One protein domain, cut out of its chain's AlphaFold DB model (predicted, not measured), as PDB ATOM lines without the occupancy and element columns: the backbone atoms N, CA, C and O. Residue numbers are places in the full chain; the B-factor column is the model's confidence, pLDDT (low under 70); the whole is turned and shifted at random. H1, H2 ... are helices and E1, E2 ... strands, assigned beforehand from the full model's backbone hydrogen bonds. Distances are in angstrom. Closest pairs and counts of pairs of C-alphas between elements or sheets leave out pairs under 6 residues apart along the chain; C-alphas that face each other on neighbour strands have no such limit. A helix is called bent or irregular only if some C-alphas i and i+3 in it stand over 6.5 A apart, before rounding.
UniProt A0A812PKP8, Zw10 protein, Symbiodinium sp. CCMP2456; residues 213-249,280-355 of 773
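This is residues 213 to 249 and 280 to 355 of the 773 residues of the protein "Zw10 protein" of Symbiodinium sp. CCMP2456 (UniProt A0A812PKP8). Four helices run roughly along one long axis: the hairpin of H2 and H3 forms the middle, with the bent H1 on one side and H4 on the other. The strand E1 runs beside the first part of H2. The 113 printed residues hold H1, E1, H2, H3 and H4 in that order, mostly helix. The whole is compact, with a radius of gyration of the C-alphas of 13.8 A, and elongated, spanning 44 by 27 by 24 A.

H1, residues 214 to 238, begins at C-alpha (10.467, -28.138, -14.822); by its hydrogen bonds it was assigned as one helix, but it is bent, with C-alphas 228 and 231 6.6 A apart. Its arms are H1a, residues 214 to 228, 20.7 A, and H1b, residues 231 to 238. E1, residues 244 to 249, pairs with no named strand. H2, residues 284 to 300, 25.2 A, is irregular: C-alphas 285 and 288 are 7.4 A apart. H3, residues 305 to 326, 30.3 A, has a kink of 31 degrees near residue 314. H4, residues 335 to 346, ends at C-alpha (8.715, -12.103, 3.310).

The hub H2 touches H3 at a shallow tilt of 21 degrees, opposite ways, closest at C-alphas 298 and 308, 5.9 A. H2 touches H4 the same way at a shallow 10 degrees, C-alphas 284 and 336 being closest at 6.2 A. H2 touches H1b with residues 285 to 289 alone, closest at C-alphas 237 and 286, 6.0 A. H3 touches H1a with residues 307 to 315 alone, closest at C-alphas 222 and 315, 6.2 A. The closest C-alphas of E1 and H2, 245 and 285, are 4.4 A apart. Every O i to N i+4 pair is within hydrogen-bond range in H1a, H1b and H4, against 8 of 13 in H2 and 14 of 18 in H3.

C-alphas 213 and 243 are farthest apart, 44.4 A. Residues 250 to 279 are not printed; C-alphas 249 and 280 are 24.0 A apart across the cut. No printed residue is under 70 in pLDDT.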
ATOM      1  N   LEU A 213       9.667 -30.114 -18.492       96.38
ATOM      2  CA  LEU A 213      10.309 -30.959 -17.472       96.38
ATOM      3  C   LEU A 213      10.495 -30.271 -16.113       96.38
ATOM      4  O   LEU A 213      10.846 -30.938 -15.134       96.38
ATOM      5  N   ARG A 214      10.233 -28.961 -16.024       96.38
ATOM      6  CA  ARG A 214      10.467 -28.138 -14.822       96.38
ATOM      7  C   ARG A 214       9.846 -28.740 -13.561       96.38
ATOM      8  O   ARG A 214      10.536 -28.912 -12.563       96.38
ATOM      9  N   ALA A 215       8.568 -29.123 -13.615       95.69
ATOM     10  CA  ALA A 215       7.856 -29.687 -12.464       95.69
ATOM     11  C   ALA A 215       8.492 -30.998 -11.968       95.69
ATOM     12  O   ALA A 215       8.794 -31.124 -10.783       95.69
ATOM     13  N   ARG A 216       8.791 -31.929 -12.884       96.06
ATOM     14  CA  ARG A 216       9.428 -33.216 -12.560       96.06
ATOM     15  C   ARG A 216      10.816 -33.029 -11.949       96.06
ATOM     16  O   ARG A 216      11.208 -33.774 -11.050       96.06
ATOM     17  N   ARG A 217      11.576 -32.042 -12.429       96.19
ATOM     18  CA  ARG A 217      12.901 -31.722 -11.885       96.19
ATOM     19  C   ARG A 217      12.829 -31.019 -10.539       96.19
ATOM     20  O   ARG A 217      13.660 -31.312  -9.685       96.19
ATOM     21  N   LEU A 218      11.802 -30.209 -10.296       96.25
ATOM     22  CA  LEU A 218      11.520 -29.680  -8.961       96.25
ATOM     23  C   LEU A 218      11.162 -30.786  -7.966       96.25
ATOM     24  O   LEU A 218      11.644 -30.765  -6.834       96.25
ATOM     25  N   ASP A 219      10.376 -31.782  -8.377       95.69
ATOM     26  CA  ASP A 219      10.059 -32.936  -7.528       95.69
ATOM     27  C   ASP A 219      11.319 -33.737  -7.185       95.69
ATOM     28  O   ASP A 219      11.552 -34.063  -6.016       95.69
ATOM     29  N   TRP A 220      12.171 -33.992  -8.184       95.69
ATOM     30  CA  TRP A 220      13.461 -34.652  -7.985       95.69
ATOM     31  C   TRP A 220      14.368 -33.853  -7.042       95.69
ATOM     32  O   TRP A 220      14.827 -34.397  -6.039       95.69
ATOM     33  N   LEU A 221      14.559 -32.556  -7.304       95.12
ATOM     34  CA  LEU A 221      15.399 -31.680  -6.488       95.12
ATOM     35  C   LEU A 221      14.892 -31.624  -5.045       95.12
ATOM     36  O   LEU A 221      15.667 -31.798  -4.107       95.12
ATOM     37  N   SER A 222      13.583 -31.432  -4.853       95.81
ATOM     38  CA  SER A 222      12.985 -31.400  -3.517       95.81
ATOM     39  C   SER A 222      13.178 -32.725  -2.775       95.81
ATOM     40  O   SER A 222      13.452 -32.722  -1.578       95.81
ATOM     41  N   SER A 223      13.102 -33.859  -3.476       95.50
ATOM     42  CA  SER A 223      13.344 -35.185  -2.901       95.50
ATOM     43  C   SER A 223      14.805 -35.371  -2.498       95.50
ATOM     44  O   SER A 223      15.079 -35.923  -1.431       95.50
ATOM     45  N   GLU A 224      15.739 -34.873  -3.306       93.44
ATOM     46  CA  GLU A 224      17.166 -34.981  -3.021       93.44
ATOM     47  C   GLU A 224      17.583 -34.070  -1.862       93.44
ATOM     48  O   GLU A 224      18.287 -34.519  -0.958       93.44
ATOM     49  N   ILE A 225      17.068 -32.836  -1.806       92.62
ATOM     50  CA  ILE A 225      17.249 -31.927  -0.662       92.62
ATOM     51  C   ILE A 225      16.659 -32.549   0.605       92.62
ATOM     52  O   ILE A 225      17.302 -32.532   1.655       92.62
ATOM     53  N   ARG A 226      15.462 -33.147   0.522       93.88
ATOM     54  CA  ARG A 226      14.857 -33.847   1.664       93.88
ATOM     55  C   ARG A 226      15.755 -34.967   2.176       93.88
ATOM     56  O   ARG A 226      15.983 -35.058   3.377       93.88
ATOM     57  N   ARG A 227      16.265 -35.806   1.273       93.06
ATOM     58  CA  ARG A 227      17.060 -36.988   1.619       93.06
ATOM     59  C   ARG A 227      18.452 -36.631   2.135       93.06
ATOM     60  O   ARG A 227      18.893 -37.219   3.113       93.06
ATOM     61  N   ARG A 228      19.145 -35.707   1.466       89.69
ATOM     62  CA  ARG A 228      20.549 -35.388   1.762       89.69
ATOM     63  C   ARG A 228      20.723 -34.321   2.830       89.69
ATOM     64  O   ARG A 228      21.725 -34.361   3.529       89.69
ATOM     65  N   LEU A 229      19.796 -33.367   2.934       90.06
ATOM     66  CA  LEU A 229      19.979 -32.165   3.754       90.06
ATOM     67  C   LEU A 229      18.963 -32.098   4.891       90.06
ATOM     68  O   LEU A 229      19.336 -32.143   6.059       90.06
ATOM     69  N   LEU A 230      17.675 -32.032   4.551       91.75
ATOM     70  CA  LEU A 230      16.616 -31.771   5.526       91.75
ATOM     71  C   LEU A 230      16.424 -32.933   6.511       91.75
ATOM     72  O   LEU A 230      16.275 -32.704   7.706       91.75
ATOM     73  N   GLY A 231      16.436 -34.176   6.025       91.06
ATOM     74  CA  GLY A 231      16.295 -35.374   6.852       91.06
ATOM     75  C   GLY A 231      17.412 -35.500   7.894       91.06
ATOM     76  O   GLY A 231      17.100 -35.577   9.080       91.06
ATOM     77  N   PRO A 232      18.697 -35.459   7.492       91.06
ATOM     78  CA  PRO A 232      19.817 -35.468   8.430       91.06
ATOM     79  C   PRO A 232      19.812 -34.294   9.415       91.06
ATOM     80  O   PRO A 232      20.114 -34.505  10.583       91.06
ATOM     81  N   LEU A 233      19.425 -33.087   8.977       89.44
ATOM     82  CA  LEU A 233      19.279 -31.911   9.848       89.44
ATOM     83  C   LEU A 233      18.273 -32.173  10.966       89.44
ATOM     84  O   LEU A 233      18.586 -32.008  12.142       89.44
ATOM     85  N   LEU A 234      17.062 -32.597  10.600       91.62
ATOM     86  CA  LEU A 234      15.985 -32.831  11.557       91.62
ATOM     87  C   LEU A 234      16.296 -34.027  12.463       91.62
ATOM     88  O   LEU A 234      16.045 -33.954  13.660       91.62
ATOM     89  N   ALA A 235      16.915 -35.083  11.926       90.12
ATOM     90  CA  ALA A 235      17.361 -36.231  12.710       90.12
ATOM     91  C   ALA A 235      18.458 -35.856  13.720       90.12
ATOM     92  O   ALA A 235      18.383 -36.272  14.871       90.12
ATOM     93  N   ALA A 236      19.445 -35.046  13.320       87.75
ATOM     94  CA  ALA A 236      20.460 -34.521  14.233       87.75
ATOM     95  C   ALA A 236      19.822 -33.617  15.296       87.75
ATOM     96  O   ALA A 236      20.120 -33.751  16.478       87.75
ATOM     97  N   GLY A 237      18.884 -32.758  14.887       88.12
ATOM     98  CA  GLY A 237      18.135 -31.880  15.779       88.12
ATOM     99  C   GLY A 237      17.328 -32.631  16.832       88.12
ATOM    100  O   GLY A 237      17.330 -32.243  17.997       88.12
ATOM    101  N   ALA A 238      16.687 -33.733  16.441       88.56
ATOM    102  CA  ALA A 238      15.913 -34.584  17.338       88.56
ATOM    103  C   ALA A 238      16.783 -35.298  18.392       88.56
ATOM    104  O   ALA A 238      16.266 -35.706  19.430       88.56
ATOM    105  N   MET A 239      18.088 -35.443  18.138       87.31
ATOM    106  CA  MET A 239      19.053 -36.062  19.055       87.31
ATOM    107  C   MET A 239      19.739 -35.052  19.989       87.31
ATOM    108  O   MET A 239      20.512 -35.458  20.859       87.31
ATOM    109  N   LEU A 240      19.481 -33.749  19.831       84.75
ATOM    110  CA  LEU A 240      20.096 -32.718  20.661       84.75
ATOM    111  C   LEU A 240      19.605 -32.786  22.108       84.75
ATOM    112  O   LEU A 240      18.409 -32.890  22.383       84.75
ATOM    113  N   GLY A 241      20.540 -32.627  23.043       80.25
ATOM    114  CA  GLY A 241      20.201 -32.334  24.432       80.25
ATOM    115  C   GLY A 241      19.606 -30.924  24.600       80.25
ATOM    116  O   GLY A 241      19.854 -30.045  23.769       80.25
ATOM    117  N   PRO A 242      18.860 -30.672  25.692       76.25
ATOM    118  CA  PRO A 242      18.333 -29.344  25.997       76.25
ATOM    119  C   PRO A 242      19.469 -28.316  26.109       76.25
ATOM    120  O   PRO A 242      20.527 -28.611  26.669       76.25
ATOM    121  N   GLY A 243      19.249 -27.113  25.572       76.06
ATOM    122  CA  GLY A 243      20.247 -26.035  25.562       76.06
ATOM    123  C   GLY A 243      21.321 -26.156  24.475       76.06
ATOM    124  O   GLY A 243      22.251 -25.364  24.454       76.06
ATOM    125  N   ARG A 244      21.227 -27.120  23.552       81.00
ATOM    126  CA  ARG A 244      22.113 -27.169  22.377       81.00
ATOM    127  C   ARG A 244      21.401 -26.641  21.141       81.00
ATOM    128  O   ARG A 244      20.199 -26.843  20.973       81.00
ATOM    129  N   ARG A 245      22.153 -25.978  20.266       82.75
ATOM    130  CA  ARG A 245      21.680 -25.507  18.957       82.75
ATOM    131  C   ARG A 245      22.573 -26.069  17.866       82.75
ATOM    132  O   ARG A 245      23.775 -26.221  18.080       82.75
ATOM    133  N   LEU A 246      21.991 -26.365  16.707       83.62
ATOM    134  CA  LEU A 246      22.781 -26.722  15.532       83.62
ATOM    135  C   LEU A 246      23.187 -25.447  14.803       83.62
ATOM    136  O   LEU A 246      22.368 -24.551  14.600       83.62
ATOM    137  N   LEU A 247      24.446 -25.384  14.383       82.69
ATOM    138  CA  LEU A 247      24.927 -24.399  13.425       82.69
ATOM    139  C   LEU A 247      25.243 -25.064  12.094       82.69
ATOM    140  O   LEU A 247      25.811 -26.158  12.040       82.69
ATOM    141  N   TRP A 248      24.898 -24.368  11.016       79.25
ATOM    142  CA  TRP A 248      25.294 -24.750   9.673       79.25
ATOM    143  C   TRP A 248      26.788 -24.485   9.472       79.25
ATOM    144  O   TRP A 248      27.224 -23.334   9.523       79.25
ATOM    145  N   LYS A 249      27.578 -25.520   9.163       79.62
ATOM    146  CA  LYS A 249      28.984 -25.366   8.770       79.62
ATOM    147  C   LYS A 249      29.202 -25.905   7.361       79.62
ATOM    148  O   LYS A 249      28.933 -27.071   7.073       79.62
ATOM    149  N   LYS A 280      11.047 -33.725  24.257       87.00
ATOM    150  CA  LYS A 280      11.334 -33.364  22.865       87.00
ATOM    151  C   LYS A 280      12.210 -32.105  22.863       87.00
ATOM    152  O   LYS A 280      11.964 -31.218  23.675       87.00
ATOM    153  N   PRO A 281      13.223 -32.002  21.994       86.88
ATOM    154  CA  PRO A 281      14.059 -30.810  21.954       86.88
ATOM    155  C   PRO A 281      13.266 -29.584  21.461       86.88
ATOM    156  O   PRO A 281      12.353 -29.746  20.639       86.88
ATOM    157  N   PRO A 282      13.628 -28.362  21.899       87.94
ATOM    158  CA  PRO A 282      13.028 -27.120  21.413       87.94
ATOM    159  C   PRO A 282      13.147 -27.015  19.895       87.94
ATOM    160  O   PRO A 282      14.243 -27.143  19.345       87.94
ATOM    161  N   ALA A 283      12.057 -26.671  19.205       89.12
ATOM    162  CA  ALA A 283      12.100 -26.385  17.770       89.12
ATOM    163  C   ALA A 283      13.111 -25.268  17.452       89.12
ATOM    164  O   ALA A 283      13.813 -25.339  16.444       89.12
ATOM    165  N   ALA A 284      13.265 -24.288  18.351       87.56
ATOM    166  CA  ALA A 284      14.231 -23.193  18.229       87.56
ATOM    167  C   ALA A 284      15.679 -23.663  17.971       87.56
ATOM    168  O   ALA A 284      16.441 -22.943  17.329       87.56
ATOM    169  N   ALA A 285      16.049 -24.882  18.392       85.62
ATOM    170  CA  ALA A 285      17.374 -25.451  18.149       85.62
ATOM    171  C   ALA A 285      17.677 -25.733  16.663       85.62
ATOM    172  O   ALA A 285      18.849 -25.816  16.291       85.62
ATOM    173  N   VAL A 286      16.642 -25.873  15.822       90.44
ATOM    174  CA  VAL A 286      16.760 -26.210  14.390       90.44
ATOM    175  C   VAL A 286      16.217 -25.142  13.439       90.44
ATOM    176  O   VAL A 286      16.511 -25.197  12.245       90.44
ATOM    177  N   LEU A 287      15.448 -24.157  13.921       92.44
ATOM    178  CA  LEU A 287      14.809 -23.157  13.050       92.44
ATOM    179  C   LEU A 287      15.817 -22.293  12.283       92.44
ATOM    180  O   LEU A 287      15.622 -22.055  11.093       92.44
ATOM    181  N   GLN A 288      16.903 -21.859  12.924       91.56
ATOM    182  CA  GLN A 288      17.929 -21.039  12.270       91.56
ATOM    183  C   GLN A 288      18.672 -21.818  11.158       91.56
ATOM    184  O   GLN A 288      18.690 -21.345  10.021       91.56
ATOM    185  N   PRO A 289      19.177 -23.043  11.407       90.00
ATOM    186  CA  PRO A 289      19.645 -23.965  10.366       90.00
ATOM    187  C   PRO A 289      18.688 -24.176   9.193       90.00
ATOM    188  O   PRO A 289      19.103 -24.173   8.033       90.00
ATOM    189  N   LEU A 290      17.402 -24.384   9.487       93.06
ATOM    190  CA  LEU A 290      16.374 -24.585   8.467       93.06
ATOM    191  C   LEU A 290      16.163 -23.327   7.633       93.06
ATOM    192  O   LEU A 290      16.010 -23.418   6.417       93.06
ATOM    193  N   LEU A 291      16.178 -22.161   8.278       93.81
ATOM    194  CA  LEU A 291      16.044 -20.882   7.601       93.81
ATOM    195  C   LEU A 291      17.212 -20.676   6.641       93.81
ATOM    196  O   LEU A 291      16.992 -20.374   5.476       93.81
ATOM    197  N   GLU A 292      18.442 -20.906   7.093       91.06
ATOM    198  CA  GLU A 292      19.634 -20.792   6.252       91.06
ATOM    199  C   GLU A 292      19.611 -21.773   5.074       91.06
ATOM    200  O   GLU A 292      19.933 -21.387   3.947       91.06
ATOM    201  N   LEU A 293      19.171 -23.017   5.297       91.00
ATOM    202  CA  LEU A 293      18.967 -24.007   4.238       91.00
ATOM    203  C   LEU A 293      17.952 -23.517   3.195       91.00
ATOM    204  O   LEU A 293      18.200 -23.622   1.994       91.00
ATOM    205  N   PHE A 294      16.812 -22.982   3.636       93.56
ATOM    206  CA  PHE A 294      15.770 -22.486   2.737       93.56
ATOM    207  C   PHE A 294      16.187 -21.210   2.009       93.56
ATOM    208  O   PHE A 294      15.944 -21.107   0.813       93.56
ATOM    209  N   LEU A 295      16.914 -20.300   2.658       89.75
ATOM    210  CA  LEU A 295      17.493 -19.129   1.994       89.75
ATOM    211  C   LEU A 295      18.522 -19.535   0.928       89.75
ATOM    212  O   LEU A 295      18.562 -18.954  -0.152       89.75
ATOM    213  N   LYS A 296      19.315 -20.587   1.164       88.31
ATOM    214  CA  LYS A 296      20.224 -21.133   0.139       88.31
ATOM    215  C   LYS A 296      19.491 -21.752  -1.044       88.31
ATOM    216  O   LYS A 296      20.058 -21.808  -2.135       88.31
ATOM    217  N   ALA A 297      18.231 -22.144  -0.872       89.94
ATOM    218  CA  ALA A 297      17.416 -22.655  -1.963       89.94
ATOM    219  C   ALA A 297      17.150 -21.604  -3.058       89.94
ATOM    220  O   ALA A 297      16.877 -21.977  -4.198       89.94
ATOM    221  N   GLU A 298      17.322 -20.311  -2.758       89.94
ATOM    222  CA  GLU A 298      17.297 -19.218  -3.741       89.94
ATOM    223  C   GLU A 298      18.407 -19.382  -4.794       89.94
ATOM    224  O   GLU A 298      18.194 -19.140  -5.984       89.94
ATOM    225  N   ARG A 299      19.570 -19.907  -4.381       89.19
ATOM    226  CA  ARG A 299      20.678 -20.227  -5.290       89.19
ATOM    227  C   ARG A 299      20.314 -21.388  -6.213       89.19
ATOM    228  O   ARG A 299      20.530 -21.294  -7.414       89.19
ATOM    229  N   TRP A 300      19.702 -22.450  -5.683       90.81
ATOM    230  CA  TRP A 300      19.246 -23.592  -6.493       90.81
ATOM    231  C   TRP A 300      18.113 -23.226  -7.454       90.81
ATOM    232  O   TRP A 300      17.969 -23.841  -8.510       90.81
ATOM    233  N   ALA A 301      17.323 -22.210  -7.105       92.88
ATOM    234  CA  ALA A 301      16.291 -21.657  -7.966       92.88
ATOM    235  C   ALA A 301      16.849 -20.787  -9.107       92.88
ATOM    236  O   ALA A 301      16.080 -20.397  -9.981       92.88
ATOM    237  N   GLY A 302      18.153 -20.472  -9.116       90.75
ATOM    238  CA  GLY A 302      18.746 -19.570 -10.105       90.75
ATOM    239  C   GLY A 302      18.111 -18.179 -10.065       90.75
ATOM    240  O   GLY A 302      17.846 -17.609 -11.114       90.75
ATOM    241  N   GLN A 303      17.773 -17.680  -8.866       90.44
ATOM    242  CA  GLN A 303      17.074 -16.399  -8.657       90.44
ATOM    243  C   GLN A 303      15.680 -16.295  -9.314       90.44
ATOM    244  O   GLN A 303      15.094 -15.217  -9.369       90.44
ATOM    245  N   LEU A 304      15.099 -17.409  -9.778       94.25
ATOM    246  CA  LEU A 304      13.742 -17.423 -10.325       94.25
ATOM    247  C   LEU A 304      12.710 -17.553  -9.190       94.25
ATOM    248  O   LEU A 304      12.621 -18.623  -8.572       94.25
ATOM    249  N   PRO A 305      11.870 -16.531  -8.934       94.31
ATOM    250  CA  PRO A 305      10.941 -16.535  -7.801       94.31
ATOM    251  C   PRO A 305       9.896 -17.652  -7.904       94.31
ATOM    252  O   PRO A 305       9.525 -18.255  -6.901       94.31
ATOM    253  N   GLU A 306       9.466 -17.999  -9.121       96.19
ATOM    254  CA  GLU A 306       8.527 -19.101  -9.363       96.19
ATOM    255  C   GLU A 306       9.097 -20.458  -8.937       96.19
ATOM    256  O   GLU A 306       8.402 -21.274  -8.332       96.19
ATOM    257  N   VAL A 307      10.376 -20.699  -9.246       96.00
ATOM    258  CA  VAL A 307      11.081 -21.934  -8.884       96.00
ATOM    259  C   VAL A 307      11.277 -21.989  -7.380       96.00
ATOM    260  O   VAL A 307      11.029 -23.029  -6.769       96.00
ATOM    261  N   TYR A 308      11.670 -20.864  -6.785       96.31
ATOM    262  CA  TYR A 308      11.864 -20.733  -5.349       96.31
ATOM    263  C   TYR A 308      10.571 -21.018  -4.569       96.31
ATOM    264  O   TYR A 308      10.563 -21.881  -3.690       96.31
ATOM    265  N   ALA A 309       9.451 -20.405  -4.963       95.81
ATOM    266  CA  ALA A 309       8.138 -20.653  -4.362       95.81
ATOM    267  C   ALA A 309       7.653 -22.101  -4.582       95.81
ATOM    268  O   ALA A 309       7.093 -22.736  -3.684       95.81
ATOM    269  N   ALA A 310       7.884 -22.669  -5.771       95.56
ATOM    270  CA  ALA A 310       7.513 -24.051  -6.077       95.56
ATOM    271  C   ALA A 310       8.359 -25.080  -5.308       95.56
ATOM    272  O   ALA A 310       7.892 -26.189  -5.028       95.56
ATOM    273  N   LEU A 311       9.602 -24.739  -4.977       95.62
ATOM    274  CA  LEU A 311      10.458 -25.547  -4.124       95.62
ATOM    275  C   LEU A 311      10.028 -25.427  -2.657       95.62
ATOM    276  O   LEU A 311       9.950 -26.441  -1.960       95.62
ATOM    277  N   GLY A 312       9.676 -24.219  -2.215       95.69
ATOM    278  CA  GLY A 312       9.203 -23.965  -0.861       95.69
ATOM    279  C   GLY A 312       7.902 -24.680  -0.524       95.69
ATOM    280  O   GLY A 312       7.872 -25.400   0.473       95.69
ATOM    281  N   SER A 313       6.891 -24.655  -1.399       94.38
ATOM    282  CA  SER A 313       5.636 -25.406  -1.183       94.38
ATOM    283  C   SER A 313       5.857 -26.915  -0.982       94.38
ATOM    284  O   SER A 313       5.149 -27.574  -0.218       94.38
ATOM    285  N   ARG A 314       6.900 -27.481  -1.607       95.06
ATOM    286  CA  ARG A 314       7.281 -28.891  -1.448       95.06
ATOM    287  C   ARG A 314       8.097 -29.133  -0.184       95.06
ATOM    288  O   ARG A 314       7.838 -30.103   0.532       95.06
ATOM    289  N   LEU A 315       9.138 -28.346   0.065       96.00
ATOM    290  CA  LEU A 315      10.060 -28.584   1.178       96.00
ATOM    291  C   LEU A 315       9.427 -28.225   2.520       96.00
ATOM    292  O   LEU A 315       9.517 -29.005   3.471       96.00
ATOM    293  N   TYR A 316       8.728 -27.096   2.568       96.12
ATOM    294  CA  TYR A 316       8.165 -26.549   3.789       96.12
ATOM    295  C   TYR A 316       7.106 -27.461   4.408       96.12
ATOM    296  O   TYR A 316       7.194 -27.799   5.584       96.12
ATOM    297  N   ALA A 317       6.173 -27.983   3.604       93.75
ATOM    298  CA  ALA A 317       5.144 -28.907   4.083       93.75
ATOM    299  C   ALA A 317       5.718 -30.208   4.682       93.75
ATOM    300  O   ALA A 317       5.076 -30.869   5.501       93.75
ATOM    301  N   HIS A 318       6.916 -30.628   4.262       94.44
ATOM    302  CA  HIS A 318       7.607 -31.759   4.880       94.44
ATOM    303  C   HIS A 318       8.308 -31.344   6.177       94.44
ATOM    304  O   HIS A 318       8.124 -32.010   7.193       94.44
ATOM    305  N   ALA A 319       9.051 -30.232   6.156       94.75
ATOM    306  CA  ALA A 319       9.737 -29.704   7.332       94.75
ATOM    307  C   ALA A 319       8.759 -29.398   8.473       94.75
ATOM    308  O   ALA A 319       8.976 -29.859   9.587       94.75
ATOM    309  N   ALA A 320       7.644 -28.723   8.186       94.50
ATOM    310  CA  ALA A 320       6.613 -28.408   9.167       94.50
ATOM    311  C   ALA A 320       6.044 -29.676   9.824       94.50
ATOM    312  O   ALA A 320       5.969 -29.755  11.044       94.50
ATOM    313  N   ARG A 321       5.720 -30.718   9.041       93.94
ATOM    314  CA  ARG A 321       5.241 -32.002   9.592       93.94
ATOM    315  C   ARG A 321       6.259 -32.660  10.520       93.94
ATOM    316  O   ARG A 321       5.881 -33.166  11.572       93.94
ATOM    317  N   GLN A 322       7.533 -32.651  10.140       94.19
ATOM    318  CA  GLN A 322       8.592 -33.227  10.966       94.19
ATOM    319  C   GLN A 322       8.808 -32.414  12.247       94.19
ATOM    320  O   GLN A 322       8.823 -33.007  13.324       94.19
ATOM    321  N   LEU A 323       8.858 -31.080  12.144       93.06
ATOM    322  CA  LEU A 323       8.956 -30.163  13.283       93.06
ATOM    323  C   LEU A 323       7.839 -30.411  14.303       93.06
ATOM    324  O   LEU A 323       8.128 -30.643  15.472       93.06
ATOM    325  N   LEU A 324       6.583 -30.474  13.851       91.62
ATOM    326  CA  LEU A 324       5.430 -30.756  14.714       91.62
ATOM    327  C   LEU A 324       5.493 -32.145  15.374       91.62
ATOM    328  O   LEU A 324       5.003 -32.334  16.487       91.62
ATOM    329  N   SER A 325       6.079 -33.137  14.700       91.69
ATOM    330  CA  SER A 325       6.151 -34.505  15.225       91.69
ATOM    331  C   SER A 325       7.301 -34.722  16.217       91.69
ATOM    332  O   SER A 325       7.114 -35.423  17.216       91.69
ATOM    333  N   GLN A 326       8.464 -34.112  15.977       90.00
ATOM    334  CA  GLN A 326       9.722 -34.435  16.661       90.00
ATOM    335  C   GLN A 326      10.168 -33.392  17.691       90.00
ATOM    336  O   GLN A 326      10.934 -33.743  18.581       90.00
ATOM    337  N   PHE A 327       9.678 -32.152  17.617       89.25
ATOM    338  CA  PHE A 327      10.173 -31.042  18.434       89.25
ATOM    339  C   PHE A 327       9.086 -30.461  19.338       89.25
ATOM    340  O   PHE A 327       7.890 -30.637  19.090       89.25
ATOM    341  N   GLU A 328       9.505 -29.769  20.396       87.06
ATOM    342  CA  GLU A 328       8.622 -28.952  21.219       87.06
ATOM    343  C   GLU A 328       8.493 -27.553  20.600       87.06
ATOM    344  O   GLU A 328       9.461 -26.827  20.374       87.06
ATOM    345  N   VAL A 329       7.266 -27.216  20.216       81.75
ATOM    346  CA  VAL A 329       6.944 -26.094  19.321       81.75
ATOM    347  C   VAL A 329       6.646 -24.813  20.123       81.75
ATOM    348  O   VAL A 329       6.605 -23.722  19.561       81.75
ATOM    349  N   TYR A 330       6.447 -24.919  21.445       77.81
ATOM    350  CA  TYR A 330       5.892 -23.845  22.280       77.81
ATOM    351  C   TYR A 330       6.860 -23.258  23.325       77.81
ATOM    352  O   TYR A 330       6.435 -22.446  24.140       77.81
ATOM    353  N   ASP A 331       8.143 -23.610  23.324       75.62
ATOM    354  CA  ASP A 331       9.038 -23.285  24.453       75.62
ATOM    355  C   ASP A 331       9.165 -21.774  24.734       75.62
ATOM    356  O   ASP A 331       9.094 -21.360  25.888       75.62
ATOM    357  N   ASP A 332       9.195 -20.939  23.688       78.06
ATOM    358  CA  ASP A 332       9.238 -19.466  23.789       78.06
ATOM    359  C   ASP A 332       7.869 -18.806  23.505       78.06
ATOM    360  O   ASP A 332       7.781 -17.722  22.918       78.06
ATOM    361  N   GLY A 333       6.769 -19.506  23.808       77.75
ATOM    362  CA  GLY A 333       5.413 -19.074  23.438       77.75
ATOM    363  C   GLY A 333       5.168 -19.070  21.925       77.75
ATOM    364  O   GLY A 333       4.255 -18.405  21.449       77.75
ATOM    365  N   GLY A 334       6.006 -19.779  21.161       85.56
ATOM    366  CA  GLY A 334       5.927 -19.878  19.701       85.56
ATOM    367  C   GLY A 334       6.535 -18.709  18.915       85.56
ATOM    368  O   GLY A 334       6.539 -18.759  17.686       85.56
ATOM    369  N   ARG A 335       7.129 -17.702  19.576       87.12
ATOM    370  CA  ARG A 335       7.712 -16.518  18.906       87.12
ATOM    371  C   ARG A 335       8.767 -16.859  17.853       87.12
ATOM    372  O   ARG A 335       8.753 -16.299  16.762       87.12
ATOM    373  N   ALA A 336       9.656 -17.808  18.151       88.69
ATOM    374  CA  ALA A 336      10.701 -18.227  17.214       88.69
ATOM    375  C   ALA A 336      10.116 -18.816  15.916       88.69
ATOM    376  O   ALA A 336      10.672 -18.639  14.834       88.69
ATOM    377  N   ILE A 337       8.970 -19.494  16.013       92.62
ATOM    378  CA  ILE A 337       8.257 -20.073  14.871       92.62
ATOM    379  C   ILE A 337       7.524 -18.998  14.082       92.62
ATOM    380  O   ILE A 337       7.549 -19.024  12.852       92.62
ATOM    381  N   GLU A 338       6.898 -18.048  14.776       90.81
ATOM    382  CA  GLU A 338       6.272 -16.892  14.141       90.81
ATOM    383  C   GLU A 338       7.294 -16.100  13.323       90.81
ATOM    384  O   GLU A 338       7.051 -15.827  12.146       90.81
ATOM    385  N   GLU A 339       8.461 -15.802  13.903       93.44
ATOM    386  CA  GLU A 339       9.562 -15.116  13.223       93.44
ATOM    387  C   GLU A 339      10.094 -15.930  12.035       93.44
ATOM    388  O   GLU A 339      10.303 -15.382  10.950       93.44
ATOM    389  N   PHE A 340      10.262 -17.242  12.209       94.81
ATOM    390  CA  PHE A 340      10.698 -18.152  11.152       94.81
ATOM    391  C   PHE A 340       9.736 -18.165   9.953       94.81
ATOM    392  O   PHE A 340      10.169 -17.920   8.826       94.81
ATOM    393  N   GLU A 341       8.434 -18.389  10.171       94.69
ATOM    394  CA  GLU A 341       7.433 -18.370   9.095       94.69
ATOM    395  C   GLU A 341       7.325 -16.980   8.449       94.69
ATOM    396  O   GLU A 341       7.296 -16.882   7.222       94.69
ATOM    397  N   THR A 342       7.366 -15.901   9.239       94.69
ATOM    398  CA  THR A 342       7.318 -14.519   8.724       94.69
ATOM    399  C   THR A 342       8.511 -14.216   7.815       94.69
ATOM    400  O   THR A 342       8.358 -13.578   6.770       94.69
ATOM    401  N   ARG A 343       9.711 -14.704   8.159       95.12
ATOM    402  CA  ARG A 343      10.905 -14.569   7.310       95.12
ATOM    403  C   ARG A 343      10.809 -15.386   6.020       95.12
ATOM    404  O   ARG A 343      11.257 -14.914   4.978       95.12
ATOM    405  N   LEU A 344      10.220 -16.582   6.054       95.31
ATOM    406  CA  LEU A 344       9.998 -17.377   4.839       95.31
ATOM    407  C   LEU A 344       8.935 -16.752   3.923       95.31
ATOM    408  O   LEU A 344       9.095 -16.778   2.700       95.31
ATOM    409  N   GLN A 345       7.886 -16.161   4.502       95.00
ATOM    410  CA  GLN A 345       6.838 -15.440   3.775       95.00
ATOM    411  C   GLN A 345       7.375 -14.165   3.123       95.00
ATOM    412  O   GLN A 345       7.129 -13.942   1.939       95.00
ATOM    413  N   SER A 346       8.152 -13.353   3.850       95.25
ATOM    414  CA  SER A 346       8.715 -12.103   3.310       95.25
ATOM    415  C   SER A 346       9.685 -12.333   2.149       95.25
ATOM    416  O   SER A 346       9.839 -11.471   1.288       95.25
ATOM    417  N   ARG A 347      10.301 -13.519   2.092       94.69
ATOM    418  CA  ARG A 347      11.156 -13.965   0.986       94.69
ATOM    419  C   ARG A 347      10.399 -14.670  -0.144       94.69
ATOM    420  O   ARG A 347      11.016 -15.008  -1.144       94.69
ATOM    421  N   GLY A 348       9.098 -14.923  -0.000       95.06
ATOM    422  CA  GLY A 348       8.287 -15.618  -1.003       95.06
ATOM    423  C   GLY A 348       8.552 -17.125  -1.114       95.06
ATOM    424  O   GLY A 348       8.174 -17.733  -2.114       95.06
ATOM    425  N   PHE A 349       9.194 -17.744  -0.114       95.56
ATOM    426  CA  PHE A 349       9.418 -19.196  -0.100       95.56
ATOM    427  C   PHE A 349       8.114 -19.954   0.160       95.56
ATOM    428  O   PHE A 349       7.845 -20.982  -0.457       95.56
ATOM    429  N   ILE A 350       7.287 -19.422   1.060       95.38
ATOM    430  CA  ILE A 350       5.949 -19.932   1.368       95.38
ATOM    431  C   ILE A 350       4.923 -18.837   1.114       95.38
ATOM    432  O   ILE A 350       5.224 -17.645   1.222       95.38
ATOM    433  N   ARG A 351       3.697 -19.229   0.770       92.44
ATOM    434  CA  ARG A 351       2.601 -18.271   0.578       92.44
ATOM    435  C   ARG A 351       2.120 -17.747   1.931       92.44
ATOM    436  O   ARG A 351       2.160 -18.467   2.922       92.44
ATOM    437  N   ALA A 352       1.564 -16.536   1.960       87.69
ATOM    438  CA  ALA A 352       0.958 -15.972   3.173       87.69
ATOM    439  C   ALA A 352      -0.191 -16.839   3.738       87.69
ATOM    440  O   ALA A 352      -0.474 -16.793   4.930       87.69
ATOM    441  N   SER A 353      -0.836 -17.655   2.895       87.56
ATOM    442  CA  SER A 353      -1.874 -18.613   3.295       87.56
ATOM    443  C   SER A 353      -1.333 -19.910   3.912       87.56
ATOM    444  O   SER A 353      -2.103 -20.695   4.456       87.56
ATOM    445  N   GLU A 354      -0.036 -20.189   3.776       86.19
ATOM    446  CA  GLU A 354       0.598 -21.445   4.182       86.19
ATOM    447  C   GLU A 354       1.369 -21.244   5.495       86.19
ATOM    448  O   GLU A 354       2.593 -21.147   5.498       86.19
ATOM    449  N   SER A 355       0.649 -21.186   6.621       89.75
ATOM    450  CA  SER A 355       1.219 -20.997   7.970       89.75
ATOM    451  C   SER A 355       0.851 -22.123   8.965       89.75
ATOM    452  O   SER A 355       0.287 -21.880  10.035       89.75
TER     453      SER A 355